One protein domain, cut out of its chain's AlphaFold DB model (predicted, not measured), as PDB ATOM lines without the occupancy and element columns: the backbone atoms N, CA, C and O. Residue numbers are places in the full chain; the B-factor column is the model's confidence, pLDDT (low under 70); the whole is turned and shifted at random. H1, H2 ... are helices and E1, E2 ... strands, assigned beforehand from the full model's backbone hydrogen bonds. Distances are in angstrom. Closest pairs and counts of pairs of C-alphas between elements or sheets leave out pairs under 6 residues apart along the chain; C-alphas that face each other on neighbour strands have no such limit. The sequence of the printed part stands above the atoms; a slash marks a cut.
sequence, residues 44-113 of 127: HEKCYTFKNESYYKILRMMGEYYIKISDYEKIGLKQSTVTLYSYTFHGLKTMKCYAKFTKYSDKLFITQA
ATOM      1  N   HIS A  44      35.580 -88.356 -63.017       45.75
ATOM      2  CA  HIS A  44      36.735 -88.865 -62.264       45.75
ATOM      3  C   HIS A  44      36.378 -90.023 -61.312       45.75
ATOM      4  O   HIS A  44      37.237 -90.532 -60.604       45.75
ATOM      5  N   GLU A  45      35.120 -90.445 -61.261       50.28
ATOM      6  CA  GLU A  45      34.607 -91.217 -60.142       50.28
ATOM      7  C   GLU A  45      34.931 -92.711 -60.197       50.28
ATOM      8  O   GLU A  45      34.818 -93.371 -59.169       50.28
ATOM      9  N   LYS A  46      35.338 -93.279 -61.347       56.84
ATOM     10  CA  LYS A  46      35.595 -94.730 -61.442       56.84
ATOM     11  C   LYS A  46      36.878 -95.070 -62.201       56.84
ATOM     12  O   LYS A  46      36.876 -95.241 -63.420       56.84
ATOM     13  N   CYS A  47      37.966 -95.208 -61.445       69.38
ATOM     14  CA  CYS A  47      39.160 -95.939 -61.863       69.38
ATOM     15  C   CYS A  47      38.888 -97.439 -61.735       69.38
ATOM     16  O   CYS A  47      38.454 -97.906 -60.683       69.38
ATOM     17  N   TYR A  48      39.147 -98.188 -62.802       79.19
ATOM     18  CA  TYR A  48      39.026 -99.642 -62.798       79.19
ATOM     19  C   TYR A  48      40.407-100.253 -62.639       79.19
ATOM     20  O   TYR A  48      41.351 -99.829 -63.309       79.19
ATOM     21  N   THR A  49      40.521-101.256 -61.779       79.94
ATOM     22  CA  THR A  49      41.785-101.948 -61.534       79.94
ATOM     23  C   THR A  49      41.709-103.351 -62.113       79.94
ATOM     24  O   THR A  49      40.920-104.179 -61.661       79.94
ATOM     25  N   PHE A  50      42.548-103.636 -63.105       79.81
ATOM     26  CA  PHE A  50      42.713-104.978 -63.658       79.81
ATOM     27  C   PHE A  50      44.179-105.377 -63.525       79.81
ATOM     28  O   PHE A  50      45.052-104.641 -63.977       79.81
ATOM     29  N   LYS A  51      44.467-106.539 -62.923       79.00
ATOM     30  CA  LYS A  51      45.840-107.067 -62.774       79.00
ATOM     31  C   LYS A  51      46.841-106.031 -62.211       79.00
ATOM     32  O   LYS A  51      47.928-105.872 -62.752       79.00
ATOM     33  N   ASN A  52      46.459-105.316 -61.149       83.06
ATOM     34  CA  ASN A  52      47.239-104.238 -60.509       83.06
ATOM     35  C   ASN A  52      47.546-103.011 -61.387       83.06
ATOM     36  O   ASN A  52      48.330-102.152 -60.996       83.06
ATOM     37  N   GLU A  53      46.904-102.878 -62.542       86.44
ATOM     38  CA  GLU A  53      47.004-101.693 -63.385       86.44
ATOM     39  C   GLU A  53      45.692-100.912 -63.343       86.44
ATOM     40  O   GLU A  53      44.612-101.492 -63.216       86.44
ATOM     41  N   SER A  54      45.788 -99.586 -63.445       87.50
ATOM     42  CA  SER A  54      44.633 -98.688 -63.399       87.50
ATOM     43  C   SER A  54      44.202 -98.250 -64.795       87.50
ATOM     44  O   SER A  54      45.033 -97.931 -65.655       87.50
ATOM     45  N   TYR A  55      42.889 -98.204 -64.997       88.25
ATOM     46  CA  TYR A  55      42.255 -97.941 -66.279       88.25
ATOM     47  C   TYR A  55      41.124 -96.918 -66.146       88.25
ATOM     48  O   TYR A  55      40.358 -96.936 -65.179       88.25
ATOM     49  N   TYR A  56      40.973 -96.078 -67.170       85.44
ATOM     50  CA  TYR A  56      39.784 -95.256 -67.385       85.44
ATOM     51  C   TYR A  56      38.815 -95.968 -68.323       85.44
ATOM     52  O   TYR A  56      39.222 -96.463 -69.375       85.44
ATOM     53  N   LYS A  57      37.526 -95.987 -67.970       83.19
ATOM     54  CA  LYS A  57      36.459 -96.441 -68.871       83.19
ATOM     55  C   LYS A  57      36.121 -95.333 -69.864       83.19
ATOM     56  O   LYS A  57      35.895 -94.187 -69.471       83.19
ATOM     57  N   ILE A  58      36.070 -95.676 -71.144       78.75
ATOM     58  CA  ILE A  58      35.659 -94.758 -72.204       78.75
ATOM     59  C   ILE A  58      34.137 -94.701 -72.216       78.75
ATOM     60  O   ILE A  58      33.454 -95.719 -72.282       78.75
ATOM     61  N   LEU A  59      33.605 -93.487 -72.108       71.00
ATOM     62  CA  LEU A  59      32.170 -93.244 -72.125       71.00
ATOM     63  C   LEU A  59      31.673 -93.047 -73.558       71.00
ATOM     64  O   LEU A  59      32.415 -92.573 -74.418       71.00
ATOM     65  N   ARG A  60      30.376 -93.311 -73.765       67.94
ATOM     66  CA  ARG A  60      29.648 -93.095 -75.031       67.94
ATOM     67  C   ARG A  60      30.048 -94.027 -76.178       67.94
ATOM     68  O   ARG A  60      29.844 -93.674 -77.328       67.94
ATOM     69  N   MET A  61      30.579 -95.201 -75.865       68.94
ATOM     70  CA  MET A  61      30.699 -96.319 -76.804       68.94
ATOM     71  C   MET A  61      29.696 -97.396 -76.371       68.94
ATOM     72  O   MET A  61      29.439 -97.521 -75.169       68.94
ATOM     73  N   MET A  62      29.087 -98.120 -77.312       66.62
ATOM     74  CA  MET A  62      28.240 -99.277 -77.007       66.62
ATOM     75  C   MET A  62      29.028-100.373 -76.282       66.62
ATOM     76  O   MET A  62      28.513-100.998 -75.356       66.62
ATOM     77  N   GLY A  63      30.281-100.595 -76.681       72.31
ATOM     78  CA  GLY A  63      31.175-101.550 -76.039       72.31
ATOM     79  C   GLY A  63      31.797-101.027 -74.743       72.31
ATOM     80  O   GLY A  63      32.065 -99.835 -74.571       72.31
ATOM     81  N   GLU A  64      32.103-101.943 -73.823       82.25
ATOM     82  CA  GLU A  64      32.906-101.616 -72.649       82.25
ATOM     83  C   GLU A  64      34.391-101.528 -73.009       82.25
ATOM     84  O   GLU A  64      35.104-102.536 -73.033       82.25
ATOM     85  N   TYR A  65      34.859-100.308 -73.263       84.50
ATOM     86  CA  TYR A  65      36.260-100.032 -73.554       84.50
ATOM     87  C   TYR A  65      36.959 -99.318 -72.403       84.50
ATOM     88  O   TYR A  65      36.417 -98.421 -71.756       84.50
ATOM     89  N   TYR A  66      38.210 -99.697 -72.198       87.00
ATOM     90  CA  TYR A  66      39.079 -99.214 -71.144       87.00
ATOM     91  C   TYR A  66      40.428 -98.811 -71.741       87.00
ATOM     92  O   TYR A  66      40.916 -99.427 -72.690       87.00
ATOM     93  N   ILE A  67      41.056 -97.793 -71.164       87.75
ATOM     94  CA  ILE A  67      42.405 -97.351 -71.519       87.75
ATOM     95  C   ILE A  67      43.254 -97.263 -70.257       87.75
ATOM     96  O   ILE A  67      42.792 -96.768 -69.229       87.75
ATOM     97  N   LYS A  68      44.501 -97.738 -70.321       89.69
ATOM     98  CA  LYS A  68      45.449 -97.559 -69.215       89.69
ATOM     99  C   LYS A  68      45.673 -96.076 -68.956       89.69
ATOM    100  O   LYS A  68      45.866 -95.312 -69.902       89.69
ATOM    101  N   ILE A  69      45.730 -95.689 -67.684       86.25
ATOM    102  CA  ILE A  69      45.995 -94.293 -67.299       86.25
ATOM    103  C   ILE A  69      47.324 -93.806 -67.906       86.25
ATOM    104  O   ILE A  69      47.378 -92.730 -68.496       86.25
ATOM    105  N   SER A  70      48.360 -94.648 -67.886       87.06
ATOM    106  CA  SER A  70      49.674 -94.328 -68.460       87.06
ATOM    107  C   SER A  70      49.665 -94.100 -69.978       87.06
ATOM    108  O   SER A  70      50.480 -93.334 -70.488       87.06
ATOM    109  N   ASP A  71      48.760 -94.742 -70.721       85.38
ATOM    110  CA  ASP A  71      48.604 -94.510 -72.162       85.38
ATOM    111  C   ASP A  71      47.718 -93.297 -72.445       85.38
ATOM    112  O   ASP A  71      47.986 -92.545 -73.382       85.38
ATOM    113  N   TYR A  72      46.710 -93.057 -71.605       83.12
ATOM    114  CA  TYR A  72      45.869 -91.869 -71.680       83.12
ATOM    115  C   TYR A  72      46.680 -90.573 -71.545       83.12
ATOM    116  O   TYR A  72      46.478 -89.629 -72.312       83.12
ATOM    117  N   GLU A  73      47.642 -90.532 -70.623       82.75
ATOM    118  CA  GLU A  73      48.496 -89.359 -70.392       82.75
ATOM    119  C   GLU A  73      49.332 -88.956 -71.617       82.75
ATOM    120  O   GLU A  73      49.693 -87.785 -71.767       82.75
ATOM    121  N   LYS A  74      49.590 -89.901 -72.528       84.12
ATOM    122  CA  LYS A  74      50.341 -89.673 -73.771       84.12
ATOM    123  C   LYS A  74      49.486 -89.033 -74.868       84.12
ATOM    124  O   LYS A  74      50.039 -88.534 -75.848       84.12
ATOM    125  N   ILE A  75      48.158 -89.030 -74.731       84.31
ATOM    126  CA  ILE A  75      47.248 -88.533 -75.767       84.31
ATOM    127  C   ILE A  75      47.278 -87.005 -75.794       84.31
ATOM    128  O   ILE A  75      46.906 -86.312 -74.844       84.31
ATOM    129  N   GLY A  76      47.705 -86.468 -76.932       81.31
ATOM    130  CA  GLY A  76      47.773 -85.036 -77.182       81.31
ATOM    131  C   GLY A  76      46.800 -84.565 -78.260       81.31
ATOM    132  O   GLY A  76      45.833 -85.229 -78.615       81.31
ATOM    133  N   LEU A  77      47.089 -83.380 -78.804       79.44
ATOM    134  CA  LEU A  77      46.426 -82.870 -80.013       79.44
ATOM    135  C   LEU A  77      46.899 -83.596 -81.281       79.44
ATOM    136  O   LEU A  77      46.203 -83.615 -82.294       79.44
ATOM    137  N   LYS A  78      48.116 -84.149 -81.238       82.69
ATOM    138  CA  LYS A  78      48.649 -85.006 -82.294       82.69
ATOM    139  C   LYS A  78      48.115 -86.421 -82.103       82.69
ATOM    140  O   LYS A  78      47.882 -86.844 -80.976       82.69
ATOM    141  N   GLN A  79      47.962 -87.128 -83.213       84.75
ATOM    142  CA  GLN A  79      47.651 -88.549 -83.224       84.75
ATOM    143  C   GLN A  79      48.704 -89.341 -82.451       84.75
ATOM    144  O   GLN A  79      49.905 -89.177 -82.674       84.75
ATOM    145  N   SER A  80      48.236 -90.209 -81.562       85.38
ATOM    146  CA  SER A  80      49.062 -91.113 -80.772       85.38
ATOM    147  C   SER A  80      48.503 -92.524 -80.876       85.38
ATOM    148  O   SER A  80      47.290 -92.716 -80.901       85.38
ATOM    149  N   THR A  81      49.386 -93.515 -80.955       86.81
ATOM    150  CA  THR A  81      48.984 -94.922 -80.893       86.81
ATOM    151  C   THR A  81      48.717 -95.288 -79.441       86.81
ATOM    152  O   THR A  81      49.590 -95.094 -78.596       86.81
ATOM    153  N   VAL A  82      47.537 -95.831 -79.155       87.62
ATOM    154  CA  VAL A  82      47.160 -96.301 -77.817       87.62
ATOM    155  C   VAL A  82      46.528 -97.686 -77.887       87.62
ATOM    156  O   VAL A  82      46.048 -98.121 -78.941       87.62
ATOM    157  N   THR A  83      46.544 -98.390 -76.759       89.31
ATOM    158  CA  THR A  83      45.916 -99.706 -76.633       89.31
ATOM    159  C   THR A  83      44.595 -99.566 -75.894       89.31
ATOM    160  O   THR A  83      44.566 -99.090 -74.758       89.31
ATOM    161  N   LEU A  84      43.510-100.000 -76.529       88.50
ATOM    162  CA  LEU A  84      42.232-100.194 -75.860       88.50
ATOM    163  C   LEU A  84      42.094-101.616 -75.368       88.50
ATOM    164  O   LEU A  84      42.578-102.564 -75.986       88.50
ATOM    165  N   TYR A  85      41.374-101.732 -74.268       89.00
ATOM    166  CA  TYR A  85      41.064-102.973 -73.602       89.00
ATOM    167  C   TYR A  85      39.550-103.120 -73.579       89.00
ATOM    168  O   TYR A  85      38.859-102.205 -73.147       89.00
ATOM    169  N   SER A  86      39.026-104.247 -74.039       87.38
ATOM    170  CA  SER A  86      37.610-104.585 -73.898       87.38
ATOM    171  C   SER A  86      37.477-105.800 -72.999       87.38
ATOM    172  O   SER A  86      38.103-106.835 -73.255       87.38
ATOM    173  N   TYR A  87      36.667-105.679 -71.953       78.56
ATOM    174  CA  TYR A  87      36.386-106.791 -71.060       78.56
ATOM    175  C   TYR A  87      35.259-107.634 -71.657       78.56
ATOM    176  O   TYR A  87      34.148-107.155 -71.858       78.56
ATOM    177  N   THR A  88      35.562-108.883 -71.998       77.00
ATOM    178  CA  THR A  88      34.583-109.845 -72.521       77.00
ATOM    179  C   THR A  88      34.539-111.071 -71.615       77.00
ATOM    180  O   THR A  88      35.424-111.248 -70.780       77.00
ATOM    181  N   PHE A  89      33.560-111.960 -71.802       72.81
ATOM    182  CA  PHE A  89      33.466-113.210 -71.032       72.81
ATOM    183  C   PHE A  89      34.748-114.068 -71.107       72.81
ATOM    184  O   PHE A  89      35.100-114.758 -70.158       72.81
ATOM    185  N   HIS A  90      35.499-113.962 -72.207       74.44
ATOM    186  CA  HIS A  90      36.775-114.661 -72.416       74.44
ATOM    187  C   HIS A  90      38.001-113.889 -71.893       74.44
ATOM    188  O   HIS A  90      39.139-114.234 -72.210       74.44
ATOM    189  N   GLY A  91      37.784-112.829 -71.116       79.25
ATOM    190  CA  GLY A  91      38.825-111.985 -70.550       79.25
ATOM    191  C   GLY A  91      39.069-110.689 -71.322       79.25
ATOM    192  O   GLY A  91      38.240-110.217 -72.110       79.25
ATOM    193  N   LEU A  92      40.225-110.088 -71.035       83.12
ATOM    194  CA  LEU A  92      40.615-108.765 -71.514       83.12
ATOM    195  C   LEU A  92      41.184-108.865 -72.937       83.12
ATOM    196  O   LEU A  92      42.326-109.285 -73.129       83.12
ATOM    197  N   LYS A  93      40.393-108.474 -73.936       87.31
ATOM    198  CA  LYS A  93      40.859-108.342 -75.322       87.31
ATOM    199  C   LYS A  93      41.516-106.981 -75.519       87.31
ATOM    200  O   LYS A  93      41.075-105.996 -74.934       87.31
ATOM    201  N   THR A  94      42.554-106.928 -76.348       89.00
ATOM    202  CA  THR A  94      43.285-105.692 -76.642       89.00
ATOM    203  C   THR A  94      43.166-105.314 -78.109       89.00
ATOM    204  O   THR A  94      43.068-106.171 -78.986       89.00
ATOM    205  N   MET A  95      43.184-104.013 -78.383       86.50
ATOM    206  CA  MET A  95      43.154-103.473 -79.735       86.50
ATOM    207  C   MET A  95      44.049-102.243 -79.830       86.50
ATOM    208  O   MET A  95      43.977-101.342 -78.996       86.50
ATOM    209  N   LYS A  96      44.890-102.191 -80.868       87.56
ATOM    210  CA  LYS A  96      45.684-101.000 -81.183       87.56
ATOM    211  C   LYS A  96      44.845-100.019 -81.988       87.56
ATOM    212  O   LYS A  96      44.236-100.385 -82.989       87.56
ATOM    213  N   CYS A  97      44.858 -98.769 -81.564       85.50
ATOM    214  CA  CYS A  97      44.081 -97.705 -82.176       85.50
ATOM    215  C   CYS A  97      44.875 -96.399 -82.176       85.50
ATOM    216  O   CYS A  97      45.908 -96.265 -81.511       85.50
ATOM    217  N   TYR A  98      44.383 -95.434 -82.935       86.12
ATOM    218  CA  TYR A  98      44.855 -94.066 -82.890       86.12
ATOM    219  C   TYR A  98      43.900 -93.222 -82.071       86.12
ATOM    220  O   TYR A  98      42.694 -93.251 -82.298       86.12
ATOM    221  N   ALA A  99      44.454 -92.422 -81.168       85.06
ATOM    222  CA  ALA A  99      43.695 -91.484 -80.367       85.06
ATOM    223  C   ALA A  99      44.266 -90.071 -80.472       85.06
ATOM    224  O   ALA A  99      45.480 -89.876 -80.588       85.06
ATOM    225  N   LYS A 100      43.380 -89.075 -80.437       84.88
ATOM    226  CA  LYS A 100      43.756 -87.665 -80.317       84.88
ATOM    227  C   LYS A 100      42.651 -86.835 -79.683       84.88
ATOM    228  O   LYS A 100      41.468 -87.171 -79.756       84.88
ATOM    229  N   PHE A 101      43.051 -85.692 -79.150       79.06
ATOM    230  CA  PHE A 101      42.151 -84.584 -78.858       79.06
ATOM    231  C   PHE A 101      42.114 -83.605 -80.028       79.06
ATOM    232  O   PHE A 101      43.069 -83.482 -80.797       79.06
ATOM    233  N   THR A 102      41.022 -82.859 -80.142       74.88
ATOM    234  CA  THR A 102      40.918 -81.761 -81.112       74.88
ATOM    235  C   THR A 102      41.006 -80.417 -80.391       74.88
ATOM    236  O   THR A 102      40.775 -80.328 -79.191       74.88
ATOM    237  N   LYS A 103      41.364 -79.347 -81.112       70.69
ATOM    238  CA  LYS A 103      41.531 -78.003 -80.521       70.69
ATOM    239  C   LYS A 103      40.222 -77.381 -80.004       70.69
ATOM    240  O   LYS A 103      40.276 -76.463 -79.184       70.69
ATOM    241  N   TYR A 104      39.085 -77.850 -80.515       68.75
ATOM    242  CA  TYR A 104      37.761 -77.246 -80.314       68.75
ATOM    243  C   TYR A 104      36.749 -78.201 -79.676       68.75
ATOM    244  O   TYR A 104      35.569 -77.882 -79.605       68.75
ATOM    245  N   SER A 105      37.182 -79.385 -79.249       65.25
ATOM    246  CA  SER A 105      36.302 -80.340 -78.594       65.25
ATOM    247  C   SER A 105      37.070 -81.118 -77.541       65.25
ATOM    248  O   SER A 105      38.167 -81.625 -77.788       65.25
ATOM    249  N   ASP A 106      36.431 -81.241 -76.384       61.22
ATOM    250  CA  ASP A 106      36.907 -82.011 -75.237       61.22
ATOM    251  C   ASP A 106      36.718 -83.513 -75.422       61.22
ATOM    252  O   ASP A 106      37.049 -84.307 -74.550       61.22
ATOM    253  N   LYS A 107      36.193 -83.933 -76.573       70.75
ATOM    254  CA  LYS A 107      35.960 -85.339 -76.874       70.75
ATOM    255  C   LYS A 107      37.275 -86.019 -77.246       70.75
ATOM    256  O   LYS A 107      38.095 -85.477 -77.994       70.75
ATOM    257  N   LEU A 108      37.449 -87.231 -76.731       76.56
ATOM    258  CA  LEU A 108      38.481 -88.152 -77.181       76.56
ATOM    259  C   LEU A 108      38.029 -88.767 -78.509       76.56
ATOM    260  O   LEU A 108      36.952 -89.353 -78.578       76.56
ATOM    261  N   PHE A 109      38.835 -88.619 -79.556       78.75
ATOM    262  CA  PHE A 109      38.582 -89.258 -80.845       78.75
ATOM    263  C   PHE A 109      39.456 -90.492 -80.957       78.75
ATOM    264  O   PHE A 109      40.668 -90.380 -80.762       78.75
ATOM    265  N   ILE A 110      38.853 -91.633 -81.287       79.62
ATOM    266  CA  ILE A 110      39.544 -92.914 -81.409       79.62
ATOM    267  C   ILE A 110      39.163 -93.575 -82.734       79.62
ATOM    268  O   ILE A 110      37.985 -93.666 -83.058       79.62
ATOM    269  N   THR A 111      40.153 -94.050 -83.484       77.88
ATOM    270  CA  THR A 111      39.963 -94.802 -84.736       77.88
ATOM    271  C   THR A 111      40.866 -96.032 -84.778       77.88
ATOM    272  O   THR A 111      41.884 -96.091 -84.080       77.88
ATOM    273  N   GLN A 112      40.497 -97.037 -85.571       74.94
ATOM    274  CA  GLN A 112      41.330 -98.217 -85.779       74.94
ATOM    275  C   GLN A 112      42.686 -97.828 -86.384       74.94
ATOM    276  O   GLN A 112      42.807 -96.889 -87.166       74.94
ATOM    277  N   ALA A 113      43.737 -98.574 -86.035       69.75
ATOM    278  CA  ALA A 113      45.082 -98.298 -86.543       69.75
ATOM    279  C   ALA A 113      45.238 -98.529 -88.066       69.75
ATOM    280  O   ALA A 113      46.277 -98.207 -88.636       69.75
TER     281      ALA A 113
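AT A GLANCE: This is residues 44 to 113 of the 127 residues of an uncharacterized protein of hydrothermal vent metagenome (UniProt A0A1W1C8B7). The main part is one strongly twisted sheet of six antiparallel strands, which hold 42 of the 70 printed residues: three short strands, E1 to E3, form one part of it, and the long hairpin E4 and E5, with E6 beside E5, forms the other. E5 makes most of the longest axis and bends on its way, and one short helix, H1, packs on the sheet. The printed part has 70 residues, in the order E1 E2 E3 H1 E4 E5 E6, and the sheet's order is E1 - E2 - E3 - E4 - E5 - E6. The class is mostly strand. The whole is compact, with a radius of gyration of the C-alphas of 12.0 A and spans of 36 by 27 by 21 A.

HOW THE PARTS SIT: Look first at E4, residues 80 to 88, and E5, residues 91 to 102: this hairpin is antiparallel at 144 degrees, with N 84 and O 95 at 2.8 A and N 82 and O 97 at 2.9 A, within hydrogen-bond range. E5 bends by 62 degrees at residue 96. Beyond it, E6, residues 105 to 112, is an edge strand and forms a hairpin with E5, with N 98 and O 111 2.8 A apart. On the other side of E4 find E3, residues 65 to 68, antiparallel to it at 127 degrees, with N 66 and O 85 2.8 A apart. E2, residues 53 to 57, forms a hairpin with E3, with N 56 and O 67 2.8 A apart. E1, residues 47 to 50, is the other edge strand and forms a hairpin with E2, with N 48 and O 55 2.9 A apart. E1 E2 E3 and E4 E5 E6 are two meanders, in which each strand is the antiparallel neighbour of the one before. From edge to edge the strands' lines turn by 157 degrees, and E1 and E6 are apart. H1, residues 69 to 72, is on the sheet at a height of 5.0 A and only just over E4, on which 3 of its 4 C-alphas fall; the closest C-alphas of H1 and E4 are those of Asp 71 and Val 82, 6.1 A. H1 is too short for an O i to N i+4 pair; its one O i to N i+3 pair is within range.

IN THESE COORDINATES: Find C-alpha 91 at (38.825, -111.985, -70.550); from there E5 runs 32.1 A to C-alpha 102 at (40.918, -81.761, -81.112). E4 measures 25.1 A, E6 19.9 A and E2 13.0 A. E1 begins at C-alpha 47, at (39.160, -95.939, -61.863).

THE WHOLE: The two C-alphas farthest apart are those of His 90 and Tyr 104, 38.3 A. The printed part has no cut, and no link is long. The mean pLDDT of the printed part is 79.3; look for values under 70 at residues 44 to 47, 60 to 62, 104 to 106 and 113.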